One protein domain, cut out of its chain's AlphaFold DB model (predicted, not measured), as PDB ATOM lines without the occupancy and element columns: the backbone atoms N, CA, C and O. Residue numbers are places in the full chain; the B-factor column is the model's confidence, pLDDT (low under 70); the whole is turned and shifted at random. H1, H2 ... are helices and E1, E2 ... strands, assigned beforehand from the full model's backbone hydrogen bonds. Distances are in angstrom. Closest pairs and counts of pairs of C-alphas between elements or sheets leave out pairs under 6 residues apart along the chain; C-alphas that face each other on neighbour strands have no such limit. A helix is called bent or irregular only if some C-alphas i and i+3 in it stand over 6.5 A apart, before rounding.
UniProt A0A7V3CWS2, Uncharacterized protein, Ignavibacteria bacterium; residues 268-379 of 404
ATOM      1  N   MET A 268     174.406 176.992 201.766       90.50
ATOM      2  CA  MET A 268     173.796 176.022 202.670       90.50
ATOM      3  C   MET A 268     172.883 175.067 201.897       90.50
ATOM      4  O   MET A 268     172.013 175.505 201.132       90.50
ATOM      5  N   ILE A 269     173.073 173.768 202.124       88.31
ATOM      6  CA  ILE A 269     172.244 172.680 201.606       88.31
ATOM      7  C   ILE A 269     171.593 171.942 202.772       88.31
ATOM      8  O   ILE A 269     172.277 171.411 203.642       88.31
ATOM      9  N   VAL A 270     170.269 171.838 202.746       88.75
ATOM     10  CA  VAL A 270     169.509 170.973 203.650       88.75
ATOM     11  C   VAL A 270     169.343 169.618 202.972       88.75
ATOM     12  O   VAL A 270     168.631 169.487 201.970       88.75
ATOM     13  N   LEU A 271     170.034 168.604 203.489       85.88
ATOM     14  CA  LEU A 271     170.015 167.262 202.913       85.88
ATOM     15  C   LEU A 271     168.700 166.546 203.228       85.88
ATOM     16  O   LEU A 271     168.127 166.684 204.308       85.88
ATOM     17  N   CYS A 272     168.207 165.745 202.283       84.94
ATOM     18  CA  CYS A 272     167.066 164.882 202.556       84.94
ATOM     19  C   CYS A 272     167.512 163.656 203.370       84.94
ATOM     20  O   CYS A 272     168.671 163.242 203.315       84.94
ATOM     21  N   LYS A 273     166.571 163.010 204.071       82.81
ATOM     22  CA  LYS A 273     166.856 161.824 204.905       82.81
ATOM     23  C   LYS A 273     167.612 160.723 204.155       82.81
ATOM     24  O   LYS A 273     168.438 160.039 204.742       82.81
ATOM     25  N   LYS A 274     167.339 160.557 202.855       80.06
ATOM     26  CA  LYS A 274     168.024 159.564 202.023       80.06
ATOM     27  C   LYS A 274     169.514 159.885 201.866       80.06
ATOM     28  O   LYS A 274     170.316 158.992 202.091       80.06
ATOM     29  N   SER A 275     169.883 161.127 201.534       79.31
ATOM     30  CA  SER A 275     171.301 161.507 201.395       79.31
ATOM     31  C   SER A 275     172.030 161.424 202.727       79.31
ATOM     32  O   SER A 275     173.168 160.980 202.759       79.31
ATOM     33  N   LEU A 276     171.372 161.833 203.817       76.56
ATOM     34  CA  LEU A 276     171.955 161.758 205.154       76.56
ATOM     35  C   LEU A 276     172.308 160.307 205.515       76.56
ATOM     36  O   LEU A 276     173.420 160.028 205.942       76.56
ATOM     37  N   ASN A 277     171.392 159.371 205.256       77.00
ATOM     38  CA  ASN A 277     171.639 157.949 205.488       77.00
ATOM     39  C   ASN A 277     172.740 157.386 204.574       77.00
ATOM     40  O   ASN A 277     173.541 156.577 205.029       77.00
ATOM     41  N   GLU A 278     172.775 157.803 203.305       75.69
ATOM     42  CA  GLU A 278     173.802 157.384 202.342       75.69
ATOM     43  C   GLU A 278     175.203 157.859 202.776       75.69
ATOM     44  O   GLU A 278     176.136 157.058 202.766       75.69
ATOM     45  N   LEU A 279     175.329 159.110 203.239       71.12
ATOM     46  CA  LEU A 279     176.572 159.662 203.796       71.12
ATOM     47  C   LEU A 279     177.043 158.885 205.031       71.12
ATOM     48  O   LEU A 279     178.198 158.488 205.094       71.12
ATOM     49  N   ILE A 280     176.136 158.589 205.968       67.12
ATOM     50  CA  ILE A 280     176.457 157.818 207.183       67.12
ATOM     51  C   ILE A 280     176.938 156.396 206.844       67.12
ATOM     52  O   ILE A 280     177.752 155.821 207.564       67.12
ATOM     53  N   SER A 281     176.412 155.798 205.772       65.88
ATOM     54  CA  SER A 281     176.678 154.396 205.438       65.88
ATOM     55  C   SER A 281     177.992 154.140 204.693       65.88
ATOM     56  O   SER A 281     178.523 153.035 204.790       65.88
ATOM     57  N   GLU A 282     178.521 155.124 203.960       66.69
ATOM     58  CA  GLU A 282     179.707 154.957 203.107       66.69
ATOM     59  C   GLU A 282     180.674 156.156 203.221       66.69
ATOM     60  O   GLU A 282     180.826 156.925 202.264       66.69
ATOM     61  N   PRO A 283     181.372 156.302 204.366       60.44
ATOM     62  CA  PRO A 283     182.196 157.476 204.655       60.44
ATOM     63  C   PRO A 283     183.374 157.668 203.679       60.44
ATOM     64  O   PRO A 283     183.773 158.780 203.351       60.44
ATOM     65  N   ASP A 284     183.902 156.582 203.109       63.31
ATOM     66  CA  ASP A 284     185.062 156.646 202.205       63.31
ATOM     67  C   ASP A 284     184.725 157.166 200.787       63.31
ATOM     68  O   ASP A 284     185.630 157.402 199.982       63.31
ATOM     69  N   ASN A 285     183.439 157.339 200.447       65.06
ATOM     70  CA  ASN A 285     182.973 157.767 199.116       65.06
ATOM     71  C   ASN A 285     182.010 158.971 199.155       65.06
ATOM     72  O   ASN A 285     181.363 159.295 198.148       65.06
ATOM     73  N   GLU A 286     181.942 159.661 200.296       70.88
ATOM     74  CA  GLU A 286     180.973 160.722 200.596       70.88
ATOM     75  C   GLU A 286     180.856 161.803 199.507       70.88
ATOM     76  O   GLU A 286     179.727 162.103 199.103       70.88
ATOM     77  N   PRO A 287     181.953 162.360 198.939       75.12
ATOM     78  CA  PRO A 287     181.832 163.437 197.958       75.12
ATOM     79  C   PRO A 287     181.130 163.008 196.665       75.12
ATOM     80  O   PRO A 287     180.359 163.775 196.087       75.12
ATOM     81  N   ASN A 288     181.376 161.779 196.203       77.62
ATOM     82  CA  ASN A 288     180.791 161.259 194.966       77.62
ATOM     83  C   ASN A 288     179.327 160.855 195.164       77.62
ATOM     84  O   ASN A 288     178.493 161.094 194.288       77.62
ATOM     85  N   ILE A 289     179.009 160.259 196.316       79.81
ATOM     86  CA  ILE A 289     177.640 159.899 196.701       79.81
ATOM     87  C   ILE A 289     176.788 161.158 196.771       79.81
ATOM     88  O   ILE A 289     175.742 161.242 196.124       79.81
ATOM     89  N   LEU A 290     177.278 162.172 197.480       79.31
ATOM     90  CA  LEU A 290     176.584 163.436 197.618       79.31
ATOM     91  C   LEU A 290     176.415 164.151 196.278       79.31
ATOM     92  O   LEU A 290     175.323 164.632 195.980       79.31
ATOM     93  N   TYR A 291     177.457 164.185 195.444       82.81
ATOM     94  CA  TYR A 291     177.372 164.749 194.101       82.81
ATOM     95  C   TYR A 291     176.254 164.094 193.277       82.81
ATOM     96  O   TYR A 291     175.373 164.774 192.740       82.81
ATOM     97  N   ASN A 292     176.251 162.759 193.216       80.81
ATOM     98  CA  ASN A 292     175.248 161.990 192.483       80.81
ATOM     99  C   ASN A 292     173.844 162.187 193.058       80.81
ATOM    100  O   ASN A 292     172.864 162.240 192.308       80.81
ATOM    101  N   HIS A 293     173.740 162.318 194.378       84.50
ATOM    102  CA  HIS A 293     172.487 162.598 195.049       84.50
ATOM    103  C   HIS A 293     171.962 163.985 194.668       84.50
ATOM    104  O   HIS A 293     170.844 164.100 194.170       84.50
ATOM    105  N   LEU A 294     172.761 165.042 194.845       78.19
ATOM    106  CA  LEU A 294     172.367 166.426 194.558       78.19
ATOM    107  C   LEU A 294     172.040 166.658 193.079       78.19
ATOM    108  O   LEU A 294     171.209 167.511 192.766       78.19
ATOM    109  N   LEU A 295     172.642 165.881 192.172       78.81
ATOM    110  CA  LEU A 295     172.318 165.901 190.745       78.81
ATOM    111  C   LEU A 295     170.885 165.425 190.455       78.81
ATOM    112  O   LEU A 295     170.234 165.946 189.550       78.81
ATOM    113  N   ASN A 296     170.398 164.438 191.211       79.50
ATOM    114  CA  ASN A 296     169.141 163.740 190.929       79.50
ATOM    115  C   ASN A 296     168.022 164.055 191.933       79.50
ATOM    116  O   ASN A 296     166.858 163.741 191.680       79.50
ATOM    117  N   CYS A 297     168.352 164.658 193.073       78.12
ATOM    118  CA  CYS A 297     167.415 164.901 194.154       78.12
ATOM    119  C   CYS A 297     166.742 166.269 194.031       78.12
ATOM    120  O   CYS A 297     167.382 167.321 194.001       78.12
ATOM    121  N   ASN A 298     165.413 166.246 194.015       77.31
ATOM    122  CA  ASN A 298     164.561 167.429 194.091       77.31
ATOM    123  C   ASN A 298     164.080 167.739 195.520       77.31
ATOM    124  O   ASN A 298     163.421 168.755 195.704       77.31
ATOM    125  N   ILE A 299     164.393 166.880 196.499       81.69
ATOM    126  CA  ILE A 299     163.961 167.018 197.899       81.69
ATOM    127  C   ILE A 299     164.959 167.842 198.715       81.69
ATOM    128  O   ILE A 299     164.535 168.617 199.565       81.69
ATOM    129  N   CYS A 300     166.268 167.685 198.478       83.19
ATOM    130  CA  CYS A 300     167.265 168.512 199.157       83.19
ATOM    131  C   CYS A 300     166.992 169.985 198.847       83.19
ATOM    132  O   CYS A 300     166.806 170.342 197.677       83.19
ATOM    133  N   ASP A 301     166.994 170.825 199.875       80.56
ATOM    134  CA  ASP A 301     166.835 172.264 199.712       80.56
ATOM    135  C   ASP A 301     168.213 172.911 199.597       80.56
ATOM    136  O   ASP A 301     169.169 172.493 200.245       80.56
ATOM    137  N   VAL A 302     168.346 173.893 198.716       76.94
ATOM    138  CA  VAL A 302     169.598 174.633 198.529       76.94
ATOM    139  C   VAL A 302     169.233 176.096 198.564       76.94
ATOM    140  O   VAL A 302     168.334 176.516 197.836       76.94
ATOM    141  N   THR A 303     169.950 176.865 199.372       68.19
ATOM    142  CA  THR A 303     169.841 178.324 199.359       68.19
ATOM    143  C   THR A 303     170.227 178.846 197.974       68.19
ATOM    144  O   THR A 303     171.378 178.810 197.546       68.19
ATOM    145  N   ASP A 304     169.207 179.200 197.197       55.78
ATOM    146  CA  ASP A 304     169.301 179.381 195.750       55.78
ATOM    147  C   ASP A 304     169.414 180.866 195.397       55.78
ATOM    148  O   ASP A 304     168.507 181.457 194.814       55.78
ATOM    149  N   ASN A 305     170.551 181.462 195.758       54.12
ATOM    150  CA  ASN A 305     170.947 182.796 195.302       54.12
ATOM    151  C   ASN A 305     171.474 182.712 193.851       54.12
ATOM    152  O   ASN A 305     172.681 182.688 193.631       54.12
ATOM    153  N   ASP A 306     170.591 182.640 192.850       54.78
ATOM    154  CA  ASP A 306     170.913 182.605 191.404       54.78
ATOM    155  C   ASP A 306     171.449 181.275 190.826       54.78
ATOM    156  O   ASP A 306     172.538 181.219 190.228       54.78
ATOM    157  N   ASN A 307     170.647 180.204 190.884       58.53
ATOM    158  CA  ASN A 307     170.940 178.901 190.260       58.53
ATOM    159  C   ASN A 307     172.242 178.263 190.770       58.53
ATOM    160  O   ASN A 307     172.969 177.592 190.023       58.53
ATOM    161  N   ILE A 308     172.546 178.468 192.050       64.44
ATOM    162  CA  ILE A 308     173.792 178.017 192.673       64.44
ATOM    163  C   ILE A 308     173.955 176.508 192.560       64.44
ATOM    164  O   ILE A 308     175.051 176.054 192.256       64.44
ATOM    165  N   ARG A 309     172.876 175.726 192.691       65.94
ATOM    166  CA  ARG A 309     172.929 174.262 192.541       65.94
ATOM    167  C   ARG A 309     173.563 173.837 191.213       65.94
ATOM    168  O   ARG A 309     174.416 172.959 191.192       65.94
ATOM    169  N   ILE A 310     173.176 174.471 190.104       62.75
ATOM    170  CA  ILE A 310     173.701 174.138 188.770       62.75
ATOM    171  C   ILE A 310     175.164 174.574 188.649       62.75
ATOM    172  O   ILE A 310     175.982 173.819 188.125       62.75
ATOM    173  N   LYS A 311     175.509 175.769 189.148       68.94
ATOM    174  CA  LYS A 311     176.899 176.253 189.164       68.94
ATOM    175  C   LYS A 311     177.785 175.302 189.971       68.94
ATOM    176  O   LYS A 311     178.788 174.828 189.458       68.94
ATOM    177  N   LEU A 312     177.362 174.951 191.178       71.69
ATOM    178  CA  LEU A 312     178.076 174.083 192.107       71.69
ATOM    179  C   LEU A 312     178.276 172.673 191.528       71.69
ATOM    180  O   LEU A 312     179.396 172.173 191.526       71.69
ATOM    181  N   LEU A 313     177.242 172.074 190.923       73.19
ATOM    182  CA  LEU A 313     177.344 170.768 190.250       73.19
ATOM    183  C   LEU A 313     178.242 170.781 189.003       73.19
ATOM    184  O   LEU A 313     178.885 169.774 188.700       73.19
ATOM    185  N   ASN A 314     178.277 171.889 188.258       74.44
ATOM    186  CA  ASN A 314     179.186 172.026 187.119       74.44
ATOM    187  C   ASN A 314     180.641 172.121 187.584       74.44
ATOM    188  O   ASN A 314     181.517 171.530 186.964       74.44
ATOM    189  N   LEU A 315     180.883 172.843 188.677       74.75
ATOM    190  CA  LEU A 315     182.222 173.090 189.208       74.75
ATOM    191  C   LEU A 315     182.805 171.864 189.919       74.75
ATOM    192  O   LEU A 315     184.012 171.642 189.869       74.75
ATOM    193  N   TRP A 316     181.957 171.036 190.530       83.81
ATOM    194  CA  TRP A 316     182.377 169.865 191.302       83.81
ATOM    195  C   TRP A 316     183.228 168.868 190.508       83.81
ATOM    196  O   TRP A 316     184.168 168.306 191.053       83.81
ATOM    197  N   LYS A 317     182.941 168.663 189.214       79.19
ATOM    198  CA  LYS A 317     183.643 167.656 188.394       79.19
ATOM    199  C   LYS A 317     185.134 167.934 188.211       79.19
ATOM    200  O   LYS A 317     185.903 166.991 188.059       79.19
ATOM    201  N   ASP A 318     185.506 169.210 188.219       82.38
ATOM    202  CA  ASP A 318     186.865 169.676 187.932       82.38
ATOM    203  C   ASP A 318     187.557 170.242 189.186       82.38
ATOM    204  O   ASP A 318     188.595 170.897 189.077       82.38
ATOM    205  N   SER A 319     186.972 170.021 190.370       86.06
ATOM    206  CA  SER A 319     187.459 170.560 191.641       86.06
ATOM    207  C   SER A 319     188.040 169.483 192.546       86.06
ATOM    208  O   SER A 319     187.537 168.362 192.602       86.06
ATOM    209  N   ASP A 320     189.055 169.861 193.319       88.12
ATOM    210  CA  ASP A 320     189.474 169.080 194.479       88.12
ATOM    211  C   ASP A 320     188.390 169.215 195.562       88.12
ATOM    212  O   ASP A 320     187.955 170.327 195.880       88.12
ATOM    213  N   ILE A 321     187.912 168.092 196.102       86.88
ATOM    214  CA  ILE A 321     186.816 168.081 197.078       86.88
ATOM    215  C   ILE A 321     187.352 167.707 198.454       86.88
ATOM    216  O   ILE A 321     187.954 166.649 198.628       86.88
ATOM    217  N   LEU A 322     187.106 168.573 199.431       88.06
ATOM    218  CA  LEU A 322     187.423 168.356 200.836       88.06
ATOM    219  C   LEU A 322     186.120 168.160 201.602       88.06
ATOM    220  O   LEU A 322     185.233 169.002 201.505       88.06
ATOM    221  N   TYR A 323     186.009 167.086 202.372       86.94
ATOM    222  CA  TYR A 323     184.872 166.848 203.255       86.94
ATOM    223  C   TYR A 323     185.325 166.886 204.713       86.94
ATOM    224  O   TYR A 323     186.378 166.337 205.047       86.94
ATOM    225  N   LEU A 324     184.558 167.572 205.559       87.62
ATOM    226  CA  LEU A 324     184.838 167.750 206.979       87.62
ATOM    227  C   LEU A 324     183.531 167.761 207.772       87.62
ATOM    228  O   LEU A 324     182.607 168.501 207.445       87.62
ATOM    229  N   GLU A 325     183.493 167.012 208.867       88.88
ATOM    230  CA  GLU A 325     182.467 167.173 209.897       88.88
ATOM    231  C   GLU A 325     182.833 168.342 210.821       88.88
ATOM    232  O   GLU A 325     184.002 168.511 211.197       88.88
ATOM    233  N   THR A 326     181.856 169.173 211.182       89.81
ATOM    234  CA  THR A 326     182.079 170.402 211.951       89.81
ATOM    235  C   THR A 326     180.924 170.748 212.888       89.81
ATOM    236  O   THR A 326     179.793 170.312 212.687       89.81
ATOM    237  N   ASP A 327     181.225 171.582 213.879       89.25
ATOM    238  CA  ASP A 327     180.311 172.149 214.871       89.25
ATOM    239  C   ASP A 327     180.699 173.616 215.175       89.25
ATOM    240  O   ASP A 327     181.643 174.152 214.579       89.25
ATOM    241  N   SER A 328     179.971 174.264 216.093       85.44
ATOM    242  CA  SER A 328     180.214 175.647 216.538       85.44
ATOM    243  C   SER A 328     181.549 175.889 217.245       85.44
ATOM    244  O   SER A 328     181.936 177.049 217.402       85.44
ATOM    245  N   GLU A 329     182.287 174.847 217.631       87.38
ATOM    246  CA  GLU A 329     183.594 175.005 218.274       87.38
ATOM    247  C   GLU A 329     184.719 175.235 217.255       87.38
ATOM    248  O   GLU A 329     185.798 175.708 217.624       87.38
ATOM    249  N   LYS A 330     184.486 174.942 215.967       86.69
ATOM    250  CA  LYS A 330     185.497 175.099 214.914       86.69
ATOM    251  C   LYS A 330     185.455 176.483 214.269       86.69
ATOM    252  O   LYS A 330     184.437 176.921 213.729       86.69
ATOM    253  N   ASP A 331     186.609 177.147 214.249       84.75
ATOM    254  CA  ASP A 331     186.784 178.469 213.636       84.75
ATOM    255  C   ASP A 331     186.422 178.467 212.143       84.75
ATOM    256  O   ASP A 331     185.829 179.429 211.645       84.75
ATOM    257  N   GLU A 332     186.727 177.380 211.423       84.62
ATOM    258  CA  GLU A 332     186.404 177.256 210.000       84.62
ATOM    259  C   GLU A 332     184.894 177.307 209.748       84.62
ATOM    260  O   GLU A 332     184.449 177.974 208.812       84.62
ATOM    261  N   TYR A 333     184.103 176.656 210.605       89.69
ATOM    262  CA  TYR A 333     182.647 176.693 210.525       89.69
ATOM    263  C   TYR A 333     182.103 178.079 210.828       89.69
ATOM    264  O   TYR A 333     181.321 178.607 210.040       89.69
ATOM    265  N   ASN A 334     182.554 178.703 211.917       91.25
ATOM    266  CA  ASN A 334     182.075 180.027 212.303       91.25
ATOM    267  C   ASN A 334     182.399 181.081 211.233       91.25
ATOM    268  O   ASN A 334     181.553 181.920 210.916       91.25
ATOM    269  N   SER A 335     183.589 181.016 210.625       91.94
ATOM    270  CA  SER A 335     183.978 181.911 209.528       91.94
ATOM    271  C   SER A 335     183.091 181.722 208.295       91.94
ATOM    272  O   SER A 335     182.534 182.693 207.772       91.94
ATOM    273  N   ALA A 336     182.904 180.474 207.858       92.12
ATOM    274  CA  ALA A 336     182.077 180.147 206.700       92.12
ATOM    275  C   ALA A 336     180.600 180.512 206.928       92.12
ATOM    276  O   ALA A 336     179.954 181.100 206.057       92.12
ATOM    277  N   LEU A 337     180.066 180.206 208.111       92.44
ATOM    278  CA  LEU A 337     178.682 180.483 208.478       92.44
ATOM    279  C   LEU A 337     178.423 181.992 208.548       92.44
ATOM    280  O   LEU A 337     177.421 182.483 208.029       92.44
ATOM    281  N   ASN A 338     179.358 182.752 209.120       92.31
ATOM    282  CA  ASN A 338     179.279 184.208 209.148       92.31
ATOM    283  C   ASN A 338     179.303 184.808 207.731       92.31
ATOM    284  O   ASN A 338     178.560 185.748 207.440       92.31
ATOM    285  N   ALA A 339     180.120 184.268 206.824       90.75
ATOM    286  CA  ALA A 339     180.133 184.703 205.430       90.75
ATOM    287  C   ALA A 339     178.821 184.377 204.697       90.75
ATOM    288  O   ALA A 339     178.314 185.229 203.965       90.75
ATOM    289  N   TYR A 340     178.240 183.199 204.946       90.56
ATOM    290  CA  TYR A 340     176.920 182.811 204.442       90.56
ATOM    291  C   TYR A 340     175.829 183.795 204.889       90.56
ATOM    292  O   TYR A 340     175.123 184.354 204.050       90.56
ATOM    293  N   HIS A 341     175.737 184.080 206.190       88.56
ATOM    294  CA  HIS A 341     174.730 184.993 206.737       88.56
ATOM    295  C   HIS A 341     174.839 186.421 206.203       88.56
ATOM    296  O   HIS A 341     173.824 187.083 206.003       88.56
ATOM    297  N   ASN A 342     176.063 186.893 205.972       87.31
ATOM    298  CA  ASN A 342     176.313 188.250 205.493       87.31
ATOM    299  C   ASN A 342     176.402 188.359 203.965       87.31
ATOM    300  O   ASN A 342     176.712 189.441 203.468       87.31
ATOM    301  N   LEU A 343     176.181 187.264 203.228       84.69
ATOM    302  CA  LEU A 343     176.297 187.211 201.767       84.69
ATOM    303  C   LEU A 343     177.654 187.734 201.256       84.69
ATOM    304  O   LEU A 343     177.731 188.456 200.262       84.69
ATOM    305  N   LYS A 344     178.740 187.388 201.957       88.19
ATOM    306  CA  LYS A 344     180.102 187.819 201.617       88.19
ATOM    307  C   LYS A 344     180.870 186.707 200.918       88.19
ATOM    308  O   LYS A 344     180.743 185.537 201.273       88.19
ATOM    309  N   ASN A 345     181.706 187.089 199.954       86.56
ATOM    310  CA  ASN A 345     182.668 186.167 199.363       86.56
ATOM    311  C   ASN A 345     183.616 185.650 200.446       86.56
ATOM    312  O   ASN A 345     184.107 186.421 201.273       86.56
ATOM    313  N   HIS A 346     183.870 184.346 200.423       89.12
ATOM    314  CA  HIS A 346     184.751 183.683 201.366       89.12
ATOM    315  C   HIS A 346     185.714 182.767 200.614       89.12
ATOM    316  O   HIS A 346     185.311 181.984 199.751       89.12
ATOM    317  N   ASN A 347     187.001 182.871 200.939       89.19
ATOM    318  CA  ASN A 347     188.034 181.977 200.436       89.19
ATOM    319  C   ASN A 347     188.813 181.379 201.616       89.19
ATOM    320  O   ASN A 347     189.763 182.005 202.092       89.19
ATOM    321  N   PRO A 348     188.468 180.162 202.062       88.00
ATOM    322  CA  PRO A 348     189.167 179.510 203.163       88.00
ATOM    323  C   PRO A 348     190.464 178.809 202.727       88.00
ATOM    324  O   PRO A 348     191.138 178.193 203.552       88.00
ATOM    325  N   PHE A 349     190.783 178.817 201.428       88.31
ATOM    326  CA  PHE A 349     191.891 178.051 200.858       88.31
ATOM    327  C   PHE A 349     193.138 178.904 200.609       88.31
ATOM    328  O   PHE A 349     194.221 178.361 200.400       88.31
ATOM    329  N   GLY A 350     192.999 180.233 200.635       85.44
ATOM    330  CA  GLY A 350     194.061 181.150 200.234       85.44
ATOM    331  C   GLY A 350     194.365 181.048 198.735       85.44
ATOM    332  O   GLY A 350     193.466 180.841 197.916       85.44
ATOM    333  N   ASP A 351     195.633 181.214 198.374       83.88
ATOM    334  CA  ASP A 351     196.087 181.084 196.991       83.88
ATOM    335  C   ASP A 351     196.282 179.605 196.635       83.88
ATOM    336  O   ASP A 351     197.293 178.992 196.982       83.88
ATOM    337  N   ILE A 352     195.304 179.036 195.931       83.75
ATOM    338  CA  ILE A 352     195.365 177.672 195.397       83.75
ATOM    339  C   ILE A 352     195.390 177.668 193.868       83.75
ATOM    340  O   ILE A 352     194.769 178.506 193.217       83.75
ATOM    341  N   ASP A 353     196.082 176.685 193.291       82.44
ATOM    342  CA  ASP A 353     196.277 176.566 191.838       82.44
ATOM    343  C   ASP A 353     195.128 175.847 191.115       82.44
ATOM    344  O   ASP A 353     195.065 175.844 189.882       82.44
ATOM    345  N   LYS A 354     194.216 175.224 191.868       83.75
ATOM    346  CA  LYS A 354     193.097 174.447 191.336       83.75
ATOM    347  C   LYS A 354     191.766 174.896 191.928       83.75
ATOM    348  O   LYS A 354     191.736 175.353 193.066       83.75
ATOM    349  N   PRO A 355     190.659 174.741 191.185       86.56
ATOM    350  CA  PRO A 355     189.321 174.752 191.757       86.56
ATOM    351  C   PRO A 355     189.231 173.832 192.977       86.56
ATOM    352  O   PRO A 355     189.674 172.684 192.926       86.56
ATOM    353  N   THR A 356     188.685 174.322 194.085       89.25
ATOM    354  CA  THR A 356     188.495 173.508 195.292       89.25
ATOM    355  C   THR A 356     187.147 173.804 195.922       89.25
ATOM    356  O   THR A 356     186.707 174.956 195.977       89.25
ATOM    357  N   ILE A 357     186.496 172.741 196.384       88.88
ATOM    358  CA  ILE A 357     185.234 172.776 197.113       88.88
ATOM    359  C   ILE A 357     185.467 172.148 198.483       88.88
ATOM    360  O   ILE A 357     186.052 171.071 198.584       88.88
ATOM    361  N   ARG A 358     184.987 172.805 199.539       89.88
ATOM    362  CA  ARG A 358     184.937 172.243 200.887       89.88
ATOM    363  C   ARG A 358     183.490 172.032 201.298       89.88
ATOM    364  O   ARG A 358     182.670 172.935 201.172       89.88
ATOM    365  N   LEU A 359     183.207 170.833 201.777       90.06
ATOM    366  CA  LEU A 359     181.924 170.366 202.260       90.06
ATOM    367  C   LEU A 359     182.016 170.267 203.780       90.06
ATOM    368  O   LEU A 359     182.734 169.416 204.299       90.06
ATOM    369  N   LEU A 360     181.324 171.160 204.475       90.94
ATOM    370  CA  LEU A 360     181.237 171.171 205.927       90.94
ATOM    371  C   LEU A 360     179.913 170.521 206.334       90.94
ATOM    372  O   LEU A 360     178.856 171.138 206.196       90.94
ATOM    373  N   ASN A 361     179.960 169.271 206.793       90.00
ATOM    374  CA  ASN A 361     178.803 168.592 207.367       90.00
ATOM    375  C   ASN A 361     178.613 169.056 208.814       90.00
ATOM    376  O   ASN A 361     179.496 168.850 209.646       90.00
ATOM    377  N   ILE A 362     177.491 169.710 209.105       90.25
ATOM    378  CA  ILE A 362     177.231 170.318 210.411       90.25
ATOM    379  C   ILE A 362     176.561 169.277 211.305       90.25
ATOM    380  O   ILE A 362     175.404 168.911 211.083       90.25
ATOM    381  N   ILE A 363     177.286 168.817 212.321       87.06
ATOM    382  CA  ILE A 363     176.839 167.777 213.253       87.06
ATOM    383  C   ILE A 363     176.829 168.375 214.656       87.06
ATOM    384  O   ILE A 363     177.718 168.139 215.467       87.06
ATOM    385  N   GLU A 364     175.822 169.198 214.930       88.19
ATOM    386  CA  GLU A 364     175.688 169.893 216.208       88.19
ATOM    387  C   GLU A 364     174.244 169.800 216.699       88.19
ATOM    388  O   GLU A 364     173.344 170.491 216.215       88.19
ATOM    389  N   GLU A 365     174.003 168.921 217.673       82.94
ATOM    390  CA  GLU A 365     172.682 168.771 218.277       82.94
ATOM    391  C   GLU A 365     172.212 170.090 218.908       82.94
ATOM    392  O   GLU A 365     172.915 170.720 219.691       82.94
ATOM    393  N   GLY A 366     170.995 170.516 218.563       80.81
ATOM    394  CA  GLY A 366     170.432 171.789 219.024       80.81
ATOM    395  C   GLY A 366     170.775 172.999 218.148       80.81
ATOM    396  O   GLY A 366     170.127 174.034 218.298       80.81
ATOM    397  N   ASN A 367     171.702 172.878 217.189       87.19
ATOM    398  CA  ASN A 367     171.921 173.912 216.179       87.19
ATOM    399  C   ASN A 367     170.818 173.859 215.104       87.19
ATOM    400  O   ASN A 367     170.427 172.786 214.640       87.19
ATOM    401  N   ILE A 368     170.333 175.024 214.660       85.94
ATOM    402  CA  ILE A 368     169.338 175.134 213.577       85.94
ATOM    403  C   ILE A 368     169.849 174.590 212.234       85.94
ATOM    404  O   ILE A 368     169.049 174.262 211.360       85.94
ATOM    405  N   TYR A 369     171.168 174.479 212.079       89.50
ATOM    406  CA  TYR A 369     171.843 173.931 210.909       89.50
ATOM    407  C   TYR A 369     172.278 172.478 211.082       89.50
ATOM    408  O   TYR A 369     172.986 171.957 210.224       89.50
ATOM    409  N   ASN A 370     171.854 171.794 212.146       86.50
ATOM    410  CA  ASN A 370     172.174 170.383 212.326       86.50
ATOM    411  C   ASN A 370     171.719 169.548 211.115       86.50
ATOM    412  O   ASN A 370     170.574 169.666 210.669       86.50
ATOM    413  N   ASN A 371     172.594 168.674 210.612       83.44
ATOM    414  CA  ASN A 371     172.415 167.878 209.388       83.44
ATOM    415  C   ASN A 371     172.320 168.694 208.086       83.44
ATOM    416  O   ASN A 371     171.897 168.172 207.047       83.44
ATOM    417  N   CYS A 372     172.685 169.973 208.123       90.19
ATOM    418  CA  CYS A 372     172.902 170.755 206.916       90.19
ATOM    419  C   CYS A 372     174.356 170.627 206.463       90.19
ATOM    420  O   CYS A 372     175.259 170.302 207.235       90.19
ATOM    421  N   MET A 373     174.579 170.927 205.189       89.94
ATOM    422  CA  MET A 373     175.906 171.011 204.616       89.94
ATOM    423  C   MET A 373     176.189 172.422 204.135       89.94
ATOM    424  O   MET A 373     175.497 172.936 203.255       89.94
ATOM    425  N   LEU A 374     177.237 173.021 204.684       91.38
ATOM    426  CA  LEU A 374     177.738 174.312 204.248       91.38
ATOM    427  C   LEU A 374     178.872 174.095 203.243       91.38
ATOM    428  O   LEU A 374     179.857 173.419 203.532       91.38
ATOM    429  N   ILE A 375     178.714 174.633 202.037       89.38
ATOM    430  CA  ILE A 375     179.646 174.430 200.933       89.38
ATOM    431  C   ILE A 375     180.394 175.716 200.631       89.38
ATOM    432  O   ILE A 375     179.802 176.739 200.290       89.38
ATOM    433  N   GLU A 376     181.715 175.626 200.679       90.38
ATOM    434  CA  GLU A 376     182.636 176.686 200.304       90.38
ATOM    435  C   GLU A 376     183.285 176.332 198.969       90.38
ATOM    436  O   GLU A 376     183.610 175.171 198.716       90.38
ATOM    437  N   SER A 377     183.491 177.314 198.095       87.56
ATOM    438  CA  SER A 377     184.133 177.065 196.803       87.56
ATOM    439  C   SER A 377     185.038 178.215 196.396       87.56
ATOM    440  O   SER A 377     184.685 179.384 196.566       87.56
ATOM    441  N   TYR A 378     186.187 177.886 195.813       86.75
ATOM    442  CA  TYR A 378     187.122 178.858 195.260       86.75
ATOM    443  C   TYR A 378     187.620 178.420 193.888       86.75
ATOM    444  O   TYR A 378     187.940 177.251 193.666       86.75
ATOM    445  N   PHE A 379     187.720 179.392 192.980       78.44
ATOM    446  CA  PHE A 379     188.213 179.196 191.623       78.44
ATOM    447  C   PHE A 379     189.334 180.195 191.364       78.44
ATOM    448  O   PHE A 379     189.063 181.398 191.302       78.44
TER     449      PHE A 379
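Overview. This is residues 268 to 379 of the 404 residues of an uncharacterized protein of Ignavibacteria bacterium (UniProt A0A7V3CWS2). A twisted four-stranded sheet forms the core, with H2 and H3 over one face and H4 crossing the other, three layers in all; H1 is side by side with H2, the two making a helical hairpin, and is not itself on the sheet, though only just, with 4 pairs of C-alphas within 10 A. The 112 printed residues run E1 H1 H2 H3 E2 H4 E3 E4, a mixed class of helices and strands. The mixed sheet has the order E1 E4 E3 E2. The whole is compact, with a radius of gyration of the C-alphas of 13.3 A and spans of 35 by 33 by 29 A.

Along the chain. E1, residues 268 to 270, begins at C-alpha 268 (173.796, 176.022, 202.670). H1 is residues 273 to 281 and H2 residues 283 to 296, 20.0 A long and irregular: C-alphas 284 and 287 are 8.6 A apart. H3 is residues 308 to 316, E2 residues 320 to 326, 19.0 A, and H4 residues 331 to 341, 15.3 A. E3, residues 356 to 362, spans 19.1 A; E4, residues 372 to 378, spans 20.1 A and ends at C-alpha 378 (187.122, 178.858, 195.260).

Arrangement. E1 and E4 are antiparallel, with N 269 and O 373 at 2.8 A. The hairpin E3 and E4 has N 358 and O 376 at 2.9 A. E2 and E3 are parallel, with N 359 and O 322 at 2.7 A; E2, H4, E3 form a strand-helix-strand unit, two parallel neighbour strands with a helix between, its crossover right-handed. H4 is across the strands at a height over the sheet of 9.2 A. H1 and H2, a helical hairpin, touch at a shallow tilt of 23 degrees, the C-alphas of Leu 279 and Glu 286 closest at 5.5 A. Every O i to N i+4 pair is within hydrogen-bond range in H1, H3 and H4; in H2, 8 of 10.

Size, cuts and confidence. The farthest C-alphas, of Asp 353 and Gly 366, are 37.8 A apart. The printed part has no cut. The links H2 to H3 and H4 to E3 are long. Residues 280 to 285 and 303 to 311 have pLDDT under 70.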